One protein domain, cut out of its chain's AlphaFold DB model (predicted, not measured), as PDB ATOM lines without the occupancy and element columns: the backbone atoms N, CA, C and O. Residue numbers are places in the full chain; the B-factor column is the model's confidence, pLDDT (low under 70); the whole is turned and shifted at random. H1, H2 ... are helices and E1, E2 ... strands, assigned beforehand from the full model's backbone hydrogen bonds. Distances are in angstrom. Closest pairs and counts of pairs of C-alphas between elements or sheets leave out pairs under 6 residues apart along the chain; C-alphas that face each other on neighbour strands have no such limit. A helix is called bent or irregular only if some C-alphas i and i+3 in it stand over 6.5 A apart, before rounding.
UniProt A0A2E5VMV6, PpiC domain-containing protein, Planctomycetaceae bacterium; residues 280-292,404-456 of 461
ATOM      1  N   ASP A 280      21.221  -4.002 -57.704       97.44
ATOM      2  CA  ASP A 280      22.063  -2.845 -57.392       97.44
ATOM      3  C   ASP A 280      22.979  -3.108 -56.195       97.44
ATOM      4  O   ASP A 280      24.152  -2.734 -56.212       97.44
ATOM      5  N   GLU A 281      22.490  -3.817 -55.177       97.06
ATOM      6  CA  GLU A 281      23.306  -4.230 -54.033       97.06
ATOM      7  C   GLU A 281      24.400  -5.219 -54.430       97.06
ATOM      8  O   GLU A 281      25.535  -5.099 -53.967       97.06
ATOM      9  N   MET A 282      24.093  -6.171 -55.315       97.88
ATOM     10  CA  MET A 282      25.097  -7.103 -55.830       97.88
ATOM     11  C   MET A 282      26.154  -6.384 -56.670       97.88
ATOM     12  O   MET A 282      27.341  -6.685 -56.542       97.88
ATOM     13  N   LEU A 283      25.748  -5.421 -57.505       97.62
ATOM     14  CA  LEU A 283      26.681  -4.591 -58.266       97.62
ATOM     15  C   LEU A 283      27.563  -3.766 -57.333       97.62
ATOM     16  O   LEU A 283      28.783  -3.787 -57.478       97.62
ATOM     17  N   LYS A 284      26.966  -3.079 -56.355       97.94
ATOM     18  CA  LYS A 284      27.700  -2.305 -55.351       97.94
ATOM     19  C   LYS A 284      28.733  -3.177 -54.639       97.94
ATOM     20  O   LYS A 284      29.905  -2.811 -54.604       97.94
ATOM     21  N   TYR A 285      28.322  -4.356 -54.170       97.56
ATOM     22  CA  TYR A 285      29.225  -5.315 -53.541       97.56
ATOM     23  C   TYR A 285      30.383  -5.693 -54.474       97.56
ATOM     24  O   TYR A 285      31.536  -5.632 -54.062       97.56
ATOM     25  N   TYR A 286      30.100  -6.042 -55.734       97.44
ATOM     26  CA  TYR A 286      31.132  -6.406 -56.710       97.44
ATOM     27  C   TYR A 286      32.158  -5.288 -56.924       97.44
ATOM     28  O   TYR A 286      33.356  -5.559 -56.960       97.44
ATOM     29  N   TRP A 287      31.703  -4.037 -57.034       96.50
ATOM     30  CA  TRP A 287      32.578  -2.880 -57.231       96.50
ATOM     31  C   TRP A 287      33.414  -2.541 -55.994       96.50
ATOM     32  O   TRP A 287      34.587  -2.195 -56.130       96.50
ATOM     33  N   GLU A 288      32.847  -2.684 -54.796       97.62
ATOM     34  CA  GLU A 288      33.570  -2.507 -53.530       97.62
ATOM     35  C   GLU A 288      34.598  -3.629 -53.283       97.62
ATOM     36  O   GLU A 288      35.596  -3.403 -52.601       97.62
ATOM     37  N   HIS A 289      34.404  -4.806 -53.893       97.00
ATOM     38  CA  HIS A 289      35.235  -6.003 -53.711       97.00
ATOM     39  C   HIS A 289      35.955  -6.447 -54.996       97.00
ATOM     40  O   HIS A 289      36.287  -7.620 -55.151       97.00
ATOM     41  N   ILE A 290      36.240  -5.530 -55.931       95.19
ATOM     42  CA  ILE A 290      36.952  -5.856 -57.184       95.19
ATOM     43  C   ILE A 290      38.238  -6.675 -56.970       95.19
ATOM     44  O   ILE A 290      38.439  -7.609 -57.752       95.19
ATOM     45  N   PRO A 291      39.094  -6.394 -55.963       96.19
ATOM     46  CA  PRO A 291      40.302  -7.186 -55.728       96.19
ATOM     47  C   PRO A 291      40.035  -8.686 -55.531       96.19
ATOM     48  O   PRO A 291      40.823  -9.499 -56.006       96.19
ATOM     49  N   ASP A 292      38.902  -9.063 -54.928       95.12
ATOM     50  CA  ASP A 292      38.540 -10.465 -54.661       95.12
ATOM     51  C   ASP A 292      38.163 -11.236 -55.936       95.12
ATOM     52  O   ASP A 292      38.137 -12.468 -55.956       95.12
ATOM     53  N   PHE A 404      30.886  -9.970 -63.503       96.19
ATOM     54  CA  PHE A 404      29.782  -9.923 -62.537       96.19
ATOM     55  C   PHE A 404      28.729 -11.023 -62.768       96.19
ATOM     56  O   PHE A 404      28.261 -11.649 -61.822       96.19
ATOM     57  N   ILE A 405      28.391 -11.297 -64.032       96.62
ATOM     58  CA  ILE A 405      27.393 -12.308 -64.416       96.62
ATOM     59  C   ILE A 405      27.776 -13.702 -63.890       96.62
ATOM     60  O   ILE A 405      26.917 -14.446 -63.428       96.62
ATOM     61  N   GLU A 406      29.065 -14.045 -63.902       96.00
ATOM     62  CA  GLU A 406      29.556 -15.347 -63.434       96.00
ATOM     63  C   GLU A 406      29.623 -15.437 -61.900       96.00
ATOM     64  O   GLU A 406      29.632 -16.533 -61.333       96.00
ATOM     65  N   THR A 407      29.671 -14.297 -61.204       95.88
ATOM     66  CA  THR A 407      29.814 -14.230 -59.742       95.88
ATOM     67  C   THR A 407      28.526 -13.870 -59.014       95.88
ATOM     68  O   THR A 407      28.483 -14.000 -57.791       95.88
ATOM     69  N   GLN A 408      27.465 -13.494 -59.729       96.06
ATOM     70  CA  GLN A 408      26.214 -12.983 -59.161       96.06
ATOM     71  C   GLN A 408      25.621 -13.897 -58.077       96.06
ATOM     72  O   GLN A 408      25.302 -13.425 -56.987       96.06
ATOM     73  N   THR A 409      25.530 -15.209 -58.323       96.25
ATOM     74  CA  THR A 409      25.015 -16.173 -57.331       96.25
ATOM     75  C   THR A 409      25.869 -16.196 -56.066       96.25
ATOM     76  O   THR A 409      25.340 -16.131 -54.958       96.25
ATOM     77  N   LYS A 410      27.199 -16.204 -56.220       96.00
ATOM     78  CA  LYS A 410      28.140 -16.209 -55.091       96.00
ATOM     79  C   LYS A 410      28.088 -14.899 -54.308       96.00
ATOM     80  O   LYS A 410      28.124 -14.925 -53.083       96.00
ATOM     81  N   ILE A 411      27.970 -13.761 -54.997       97.31
ATOM     82  CA  ILE A 411      27.789 -12.446 -54.370       97.31
ATOM     83  C   ILE A 411      26.495 -12.429 -53.556       97.31
ATOM     84  O   ILE A 411      26.510 -12.034 -52.395       97.31
ATOM     85  N   LYS A 412      25.386 -12.915 -54.127       95.94
ATOM     86  CA  LYS A 412      24.099 -12.999 -53.427       95.94
ATOM     87  C   LYS A 412      24.200 -13.843 -52.157       95.94
ATOM     88  O   LYS A 412      23.757 -13.418 -51.093       95.94
ATOM     89  N   GLU A 413      24.805 -15.025 -52.244       94.50
ATOM     90  CA  GLU A 413      25.033 -15.895 -51.083       94.50
ATOM     91  C   GLU A 413      25.912 -15.226 -50.025       94.50
ATOM     92  O   GLU A 413      25.631 -15.336 -48.828       94.50
ATOM     93  N   LYS A 414      26.944 -14.499 -50.462       95.19
ATOM     94  CA  LYS A 414      27.870 -13.782 -49.592       95.19
ATOM     95  C   LYS A 414      27.185 -12.638 -48.847       95.19
ATOM     96  O   LYS A 414      27.242 -12.616 -47.621       95.19
ATOM     97  N   ILE A 415      26.432 -11.786 -49.548       95.38
ATOM     98  CA  ILE A 415      25.609 -10.731 -48.936       95.38
ATOM     99  C   ILE A 415      24.599 -11.345 -47.957       95.38
ATOM    100  O   ILE A 415      24.473 -10.873 -46.828       95.38
ATOM    101  N   LYS A 416      23.922 -12.443 -48.331       93.44
ATOM    102  CA  LYS A 416      22.974 -13.139 -47.442       93.44
ATOM    103  C   LYS A 416      23.656 -13.682 -46.188       93.44
ATOM    104  O   LYS A 416      23.079 -13.652 -45.103       93.44
ATOM    105  N   ALA A 417      24.862 -14.230 -46.312       92.38
ATOM    106  CA  ALA A 417      25.637 -14.702 -45.170       92.38
ATOM    107  C   ALA A 417      26.083 -13.538 -44.273       92.38
ATOM    108  O   ALA A 417      25.958 -13.636 -43.055       92.38
ATOM    109  N   ASP A 418      26.542 -12.432 -44.856       93.12
ATOM    110  CA  ASP A 418      27.017 -11.270 -44.109       93.12
ATOM    111  C   ASP A 418      25.870 -10.557 -43.371       93.12
ATOM    112  O   ASP A 418      26.020 -10.262 -42.184       93.12
ATOM    113  N   ARG A 419      24.693 -10.395 -43.997       92.94
ATOM    114  CA  ARG A 419      23.481  -9.882 -43.326       92.94
ATOM    115  C   ARG A 419      23.050 -10.771 -42.165       92.94
ATOM    116  O   ARG A 419      22.842 -10.260 -41.069       92.94
ATOM    117  N   ARG A 420      22.990 -12.093 -42.368       91.50
ATOM    118  CA  ARG A 420      22.680 -13.045 -41.286       91.50
ATOM    119  C   ARG A 420      23.670 -12.911 -40.139       91.50
ATOM    120  O   ARG A 420      23.265 -12.747 -38.996       91.50
ATOM    121  N   ASN A 421      24.968 -12.911 -40.437       92.44
ATOM    122  CA  ASN A 421      26.007 -12.746 -39.424       92.44
ATOM    123  C   ASN A 421      25.863 -11.423 -38.662       92.44
ATOM    124  O   ASN A 421      26.112 -11.393 -37.458       92.44
ATOM    125  N   GLN A 422      25.469 -10.343 -39.341       93.75
ATOM    126  CA  GLN A 422      25.223  -9.057 -38.700       93.75
ATOM    127  C   GLN A 422      23.988  -9.104 -37.793       93.75
ATOM    128  O   GLN A 422      24.101  -8.762 -36.623       93.75
ATOM    129  N   GLN A 423      22.864  -9.649 -38.264       93.69
ATOM    130  CA  GLN A 423      21.648  -9.824 -37.460       93.69
ATOM    131  C   GLN A 423      21.896 -10.666 -36.201       93.69
ATOM    132  O   GLN A 423      21.409 -10.326 -35.126       93.69
ATOM    133  N   VAL A 424      22.689 -11.739 -36.302       93.12
ATOM    134  CA  VAL A 424      23.070 -12.548 -35.132       93.12
ATOM    135  C   VAL A 424      23.910 -11.737 -34.146       93.12
ATOM    136  O   VAL A 424      23.683 -11.824 -32.940       93.12
ATOM    137  N   LYS A 425      24.870 -10.937 -34.629       94.00
ATOM    138  CA  LYS A 425      25.667 -10.057 -33.761       94.00
ATOM    139  C   LYS A 425      24.786  -9.029 -33.062       94.00
ATOM    140  O   LYS A 425      24.898  -8.893 -31.849       94.00
ATOM    141  N   ASP A 426      23.910  -8.358 -33.801       94.56
ATOM    142  CA  ASP A 426      23.018  -7.326 -33.268       94.56
ATOM    143  C   ASP A 426      22.054  -7.922 -32.236       94.56
ATOM    144  O   ASP A 426      21.871  -7.362 -31.156       94.56
ATOM    145  N   TYR A 427      21.521  -9.117 -32.509       94.56
ATOM    146  CA  TYR A 427      20.706  -9.866 -31.560       94.56
ATOM    147  C   TYR A 427      21.468 -10.190 -30.269       94.56
ATOM    148  O   TYR A 427      20.980  -9.905 -29.178       94.56
ATOM    149  N   LEU A 428      22.690 -10.726 -30.361       94.56
ATOM    150  CA  LEU A 428      23.506 -11.026 -29.180       94.56
ATOM    151  C   LEU A 428      23.887  -9.764 -28.389       94.56
ATOM    152  O   LEU A 428      23.941  -9.817 -27.161       94.56
ATOM    153  N   VAL A 429      24.144  -8.638 -29.064       95.12
ATOM    154  CA  VAL A 429      24.377  -7.339 -28.410       95.12
ATOM    155  C   VAL A 429      23.130  -6.912 -27.640       95.12
ATOM    156  O   VAL A 429      23.230  -6.635 -26.446       95.12
ATOM    157  N   HIS A 430      21.957  -6.969 -28.271       94.62
ATOM    158  CA  HIS A 430      20.691  -6.640 -27.622       94.62
ATOM    159  C   HIS A 430      20.430  -7.509 -26.378       94.62
ATOM    160  O   HIS A 430      20.077  -6.998 -25.313       94.62
ATOM    161  N   LEU A 431      20.684  -8.820 -26.464       95.50
ATOM    162  CA  LEU A 431      20.551  -9.720 -25.316       95.50
ATOM    163  C   LEU A 431      21.529  -9.387 -24.183       95.50
ATOM    164  O   LEU A 431      21.159  -9.495 -23.013       95.50
ATOM    165  N   ARG A 432      22.765  -8.986 -24.510       94.19
ATOM    166  CA  ARG A 432      23.779  -8.574 -23.524       94.19
ATOM    167  C   ARG A 432      23.402  -7.281 -22.806       94.19
ATOM    168  O   ARG A 432      23.718  -7.148 -21.631       94.19
ATOM    169  N   GLU A 433      22.737  -6.348 -23.480       93.94
ATOM    170  CA  GLU A 433      22.243  -5.110 -22.863       93.94
ATOM    171  C   GLU A 433      21.045  -5.375 -21.940       93.94
ATOM    172  O   GLU A 433      20.947  -4.794 -20.858       93.94
ATOM    173  N   GLY A 434      20.154  -6.289 -22.338       92.62
ATOM    174  CA  GLY A 434      18.956  -6.652 -21.574       92.62
ATOM    175  C   GLY A 434      19.176  -7.674 -20.453       92.62
ATOM    176  O   GLY A 434      18.282  -7.871 -19.625       92.62
ATOM    177  N   THR A 435      20.338  -8.334 -20.406       94.69
ATOM    178  CA  THR A 435      20.634  -9.418 -19.458       94.69
ATOM    179  C   THR A 435      21.891  -9.112 -18.661       94.69
ATOM    180  O   THR A 435      22.956  -8.872 -19.219       94.69
ATOM    181  N   LYS A 436      21.809  -9.199 -17.329       94.25
ATOM    182  CA  LYS A 436      22.987  -9.044 -16.468       94.25
ATOM    183  C   LYS A 436      23.981 -10.178 -16.733       94.25
ATOM    184  O   LYS A 436      23.690 -11.333 -16.418       94.25
ATOM    185  N   VAL A 437      25.154  -9.838 -17.260       94.94
ATOM    186  CA  VAL A 437      26.280 -10.759 -17.444       94.94
ATOM    187  C   VAL A 437      27.418 -10.347 -16.517       94.94
ATOM    188  O   VAL A 437      27.800  -9.181 -16.491       94.94
ATOM    189  N   TRP A 438      27.945 -11.301 -15.757       95.19
ATOM    190  CA  TRP A 438      29.165 -11.147 -14.965       95.19
ATOM    191  C   TRP A 438      30.140 -12.261 -15.317       95.19
ATOM    192  O   TRP A 438      29.720 -13.408 -15.480       95.19
ATOM    193  N   THR A 439      31.430 -11.952 -15.397       94.56
ATOM    194  CA  THR A 439      32.496 -12.938 -15.578       94.56
ATOM    195  C   THR A 439      33.654 -12.687 -14.622       94.56
ATOM    196  O   THR A 439      33.951 -11.551 -14.250       94.56
ATOM    197  N   ILE A 440      34.388 -13.750 -14.291       91.31
ATOM    198  CA  ILE A 440      35.630 -13.647 -13.511       91.31
ATOM    199  C   ILE A 440      36.702 -12.776 -14.198       91.31
ATOM    200  O   ILE A 440      37.641 -12.322 -13.552       91.31
ATOM    201  N   TYR A 441      36.559 -12.509 -15.500       88.62
ATOM    202  CA  TYR A 441      37.492 -11.703 -16.288       88.62
ATOM    203  C   TYR A 441      37.080 -10.232 -16.426       88.62
ATOM    204  O   TYR A 441      37.790  -9.468 -17.078       88.62
ATOM    205  N   ASP A 442      35.966  -9.807 -15.827       82.38
ATOM    206  CA  ASP A 442      35.489  -8.427 -15.965       82.38
ATOM    207  C   ASP A 442      36.456  -7.418 -15.318       82.38
ATOM    208  O   ASP A 442      36.651  -6.325 -15.852       82.38
ATOM    209  N   ALA A 443      37.128  -7.801 -14.223       66.44
ATOM    210  CA  ALA A 443      38.143  -6.975 -13.563       66.44
ATOM    211  C   ALA A 443      39.385  -6.741 -14.451       66.44
ATOM    212  O   ALA A 443      39.829  -5.600 -14.596       66.44
ATOM    213  N   ASP A 444      39.883  -7.791 -15.120       60.34
ATOM    214  CA  ASP A 444      40.970  -7.692 -16.115       60.34
ATOM    215  C   ASP A 444      40.581  -6.746 -17.267       60.34
ATOM    216  O   ASP A 444      41.417  -6.041 -17.840       60.34
ATOM    217  N   ASN A 445      39.297  -6.749 -17.637       58.06
ATOM    218  CA  ASN A 445      38.775  -5.959 -18.744       58.06
ATOM    219  C   ASN A 445      38.685  -4.466 -18.386       58.06
ATOM    220  O   ASN A 445      39.051  -3.618 -19.198       58.06
ATOM    221  N   GLN A 446      38.269  -4.132 -17.160       50.81
ATOM    222  CA  GLN A 446      38.226  -2.746 -16.674       50.81
ATOM    223  C   GLN A 446      39.625  -2.109 -16.597       50.81
ATOM    224  O   GLN A 446      39.789  -0.942 -16.962       50.81
ATOM    225  N   GLN A 447      40.652  -2.878 -16.217       49.38
ATOM    226  CA  GLN A 447      42.043  -2.410 -16.224       49.38
ATOM    227  C   GLN A 447      42.536  -2.102 -17.646       49.38
ATOM    228  O   GLN A 447      43.020  -0.995 -17.890       49.38
ATOM    229  N   ARG A 448      42.305  -2.995 -18.621       51.47
ATOM    230  CA  ARG A 448      42.692  -2.770 -20.030       51.47
ATOM    231  C   ARG A 448      42.010  -1.561 -20.671       51.47
ATOM    232  O   ARG A 448      42.654  -0.836 -21.433       51.47
ATOM    233  N   VAL A 449      40.731  -1.323 -20.371       53.03
ATOM    234  CA  VAL A 449      39.992  -0.144 -20.868       53.03
ATOM    235  C   VAL A 449      40.548   1.147 -20.249       53.03
ATOM    236  O   VAL A 449      40.692   2.155 -20.940       53.03
ATOM    237  N   SER A 450      40.948   1.118 -18.975       49.66
ATOM    238  CA  SER A 450      41.563   2.276 -18.311       49.66
ATOM    239  C   SER A 450      42.977   2.601 -18.823       49.66
ATOM    240  O   SER A 450      43.355   3.772 -18.894       49.66
ATOM    241  N   GLU A 451      43.747   1.592 -19.236       50.78
ATOM    242  CA  GLU A 451      45.093   1.756 -19.804       50.78
ATOM    243  C   GLU A 451      45.056   2.245 -21.258       50.78
ATOM    244  O   GLU A 451      45.797   3.156 -21.631       50.78
ATOM    245  N   THR A 452      44.137   1.716 -22.072       52.00
ATOM    246  CA  THR A 452      43.922   2.194 -23.451       52.00
ATOM    247  C   THR A 452      43.319   3.601 -23.494       52.00
ATOM    248  O   THR A 452      43.722   4.405 -24.335       52.00
ATOM    249  N   GLY A 453      42.452   3.956 -22.539       41.38
ATOM    250  CA  GLY A 453      41.956   5.325 -22.366       41.38
ATOM    251  C   GLY A 453      43.058   6.332 -22.011       41.38
ATOM    252  O   GLY A 453      43.082   7.430 -22.566       41.38
ATOM    253  N   LYS A 454      44.026   5.943 -21.168       46.44
ATOM    254  CA  LYS A 454      45.181   6.787 -20.796       46.44
ATOM    255  C   LYS A 454      46.226   6.931 -21.908       46.44
ATOM    256  O   LYS A 454      46.917   7.945 -21.950       46.44
ATOM    257  N   SER A 455      46.322   5.969 -22.831       45.50
ATOM    258  CA  SER A 455      47.264   6.032 -23.961       45.50
ATOM    259  C   SER A 455      46.794   6.917 -25.128       45.50
ATOM    260  O   SER A 455      47.598   7.204 -26.013       45.50
ATOM    261  N   SER A 456      45.531   7.370 -25.155       42.97
ATOM    262  CA  SER A 456      45.012   8.244 -26.228       42.97
ATOM    263  C   SER A 456      45.212   9.750 -25.981       42.97
ATOM    264  O   SER A 456      44.977  10.567 -26.870       42.97
TER     265      SER A 456
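What this domain is: This is residues 280 to 292 and 404 to 456 of the 461 residues of the protein "PpiC domain-containing protein" of Planctomycetaceae bacterium (UniProt A0A2E5VMV6). One long helix, H2, makes a beam, with the short helix H1 packed crosswise on it near its first end. Beyond that contact residues 416 to 434 of H2 stick out, and past Gly 434 the backbone turns off through the short strand E1 into H3, an arm that touches neither of the other helices, and the whole has the shape of an open bracket. The printed part has 66 residues, with three named helices and one named strand in the order H1, H2, E1, H3, and its class is mostly helix. It is extended, with a radius of gyration of the C-alphas of 19.4 A, and only just elongated, with spans of 52 by 31 by 17 A.

Where its parts are: H2, residues 404 to 434, runs 42.5 A from C-alpha 404 at (29.782, -9.923, -62.537) to C-alpha 434 at (18.956, -6.652, -21.574). It is irregular, with C-alphas 406 and 409 7.7 A apart, and has a kink of 35 degrees near residue 411. H1, residues 280 to 288, is 12.1 A long and E1, residues 437 to 439, 6.8 A. H3, residues 442 to 455, is 20.3 A long and ends with C-alpha 455 at (47.264, 6.032, -23.961).

How they stand to each other: H2 touches H1 with residues 404 to 415 alone; the closest C-alphas are those of Ile 411 and Met 282, 6.2 A apart. Their lines are about perpendicular, at 86 degrees. H2 and E1 meet only through their link, as do E1 and H3. E1 pairs with no named strand. H3 is apart from H1 and from H2. In H1 and H3 every O i to N i+4 pair is within hydrogen-bond range, in H2 25 of 27.

The domain as a whole: The two C-alphas farthest apart are those of Ile 405 and Ala 443, at 52.2 A. Residues 416 to 456 stand free. Residues 293 to 403 are not printed, and C-alphas 292 and 404 are 11.8 A apart across the cut. The links H2 to E1 and E1 to H3 are tight. The mean pLDDT of the printed part is 85.5, and residues 443 to 456 are under 70.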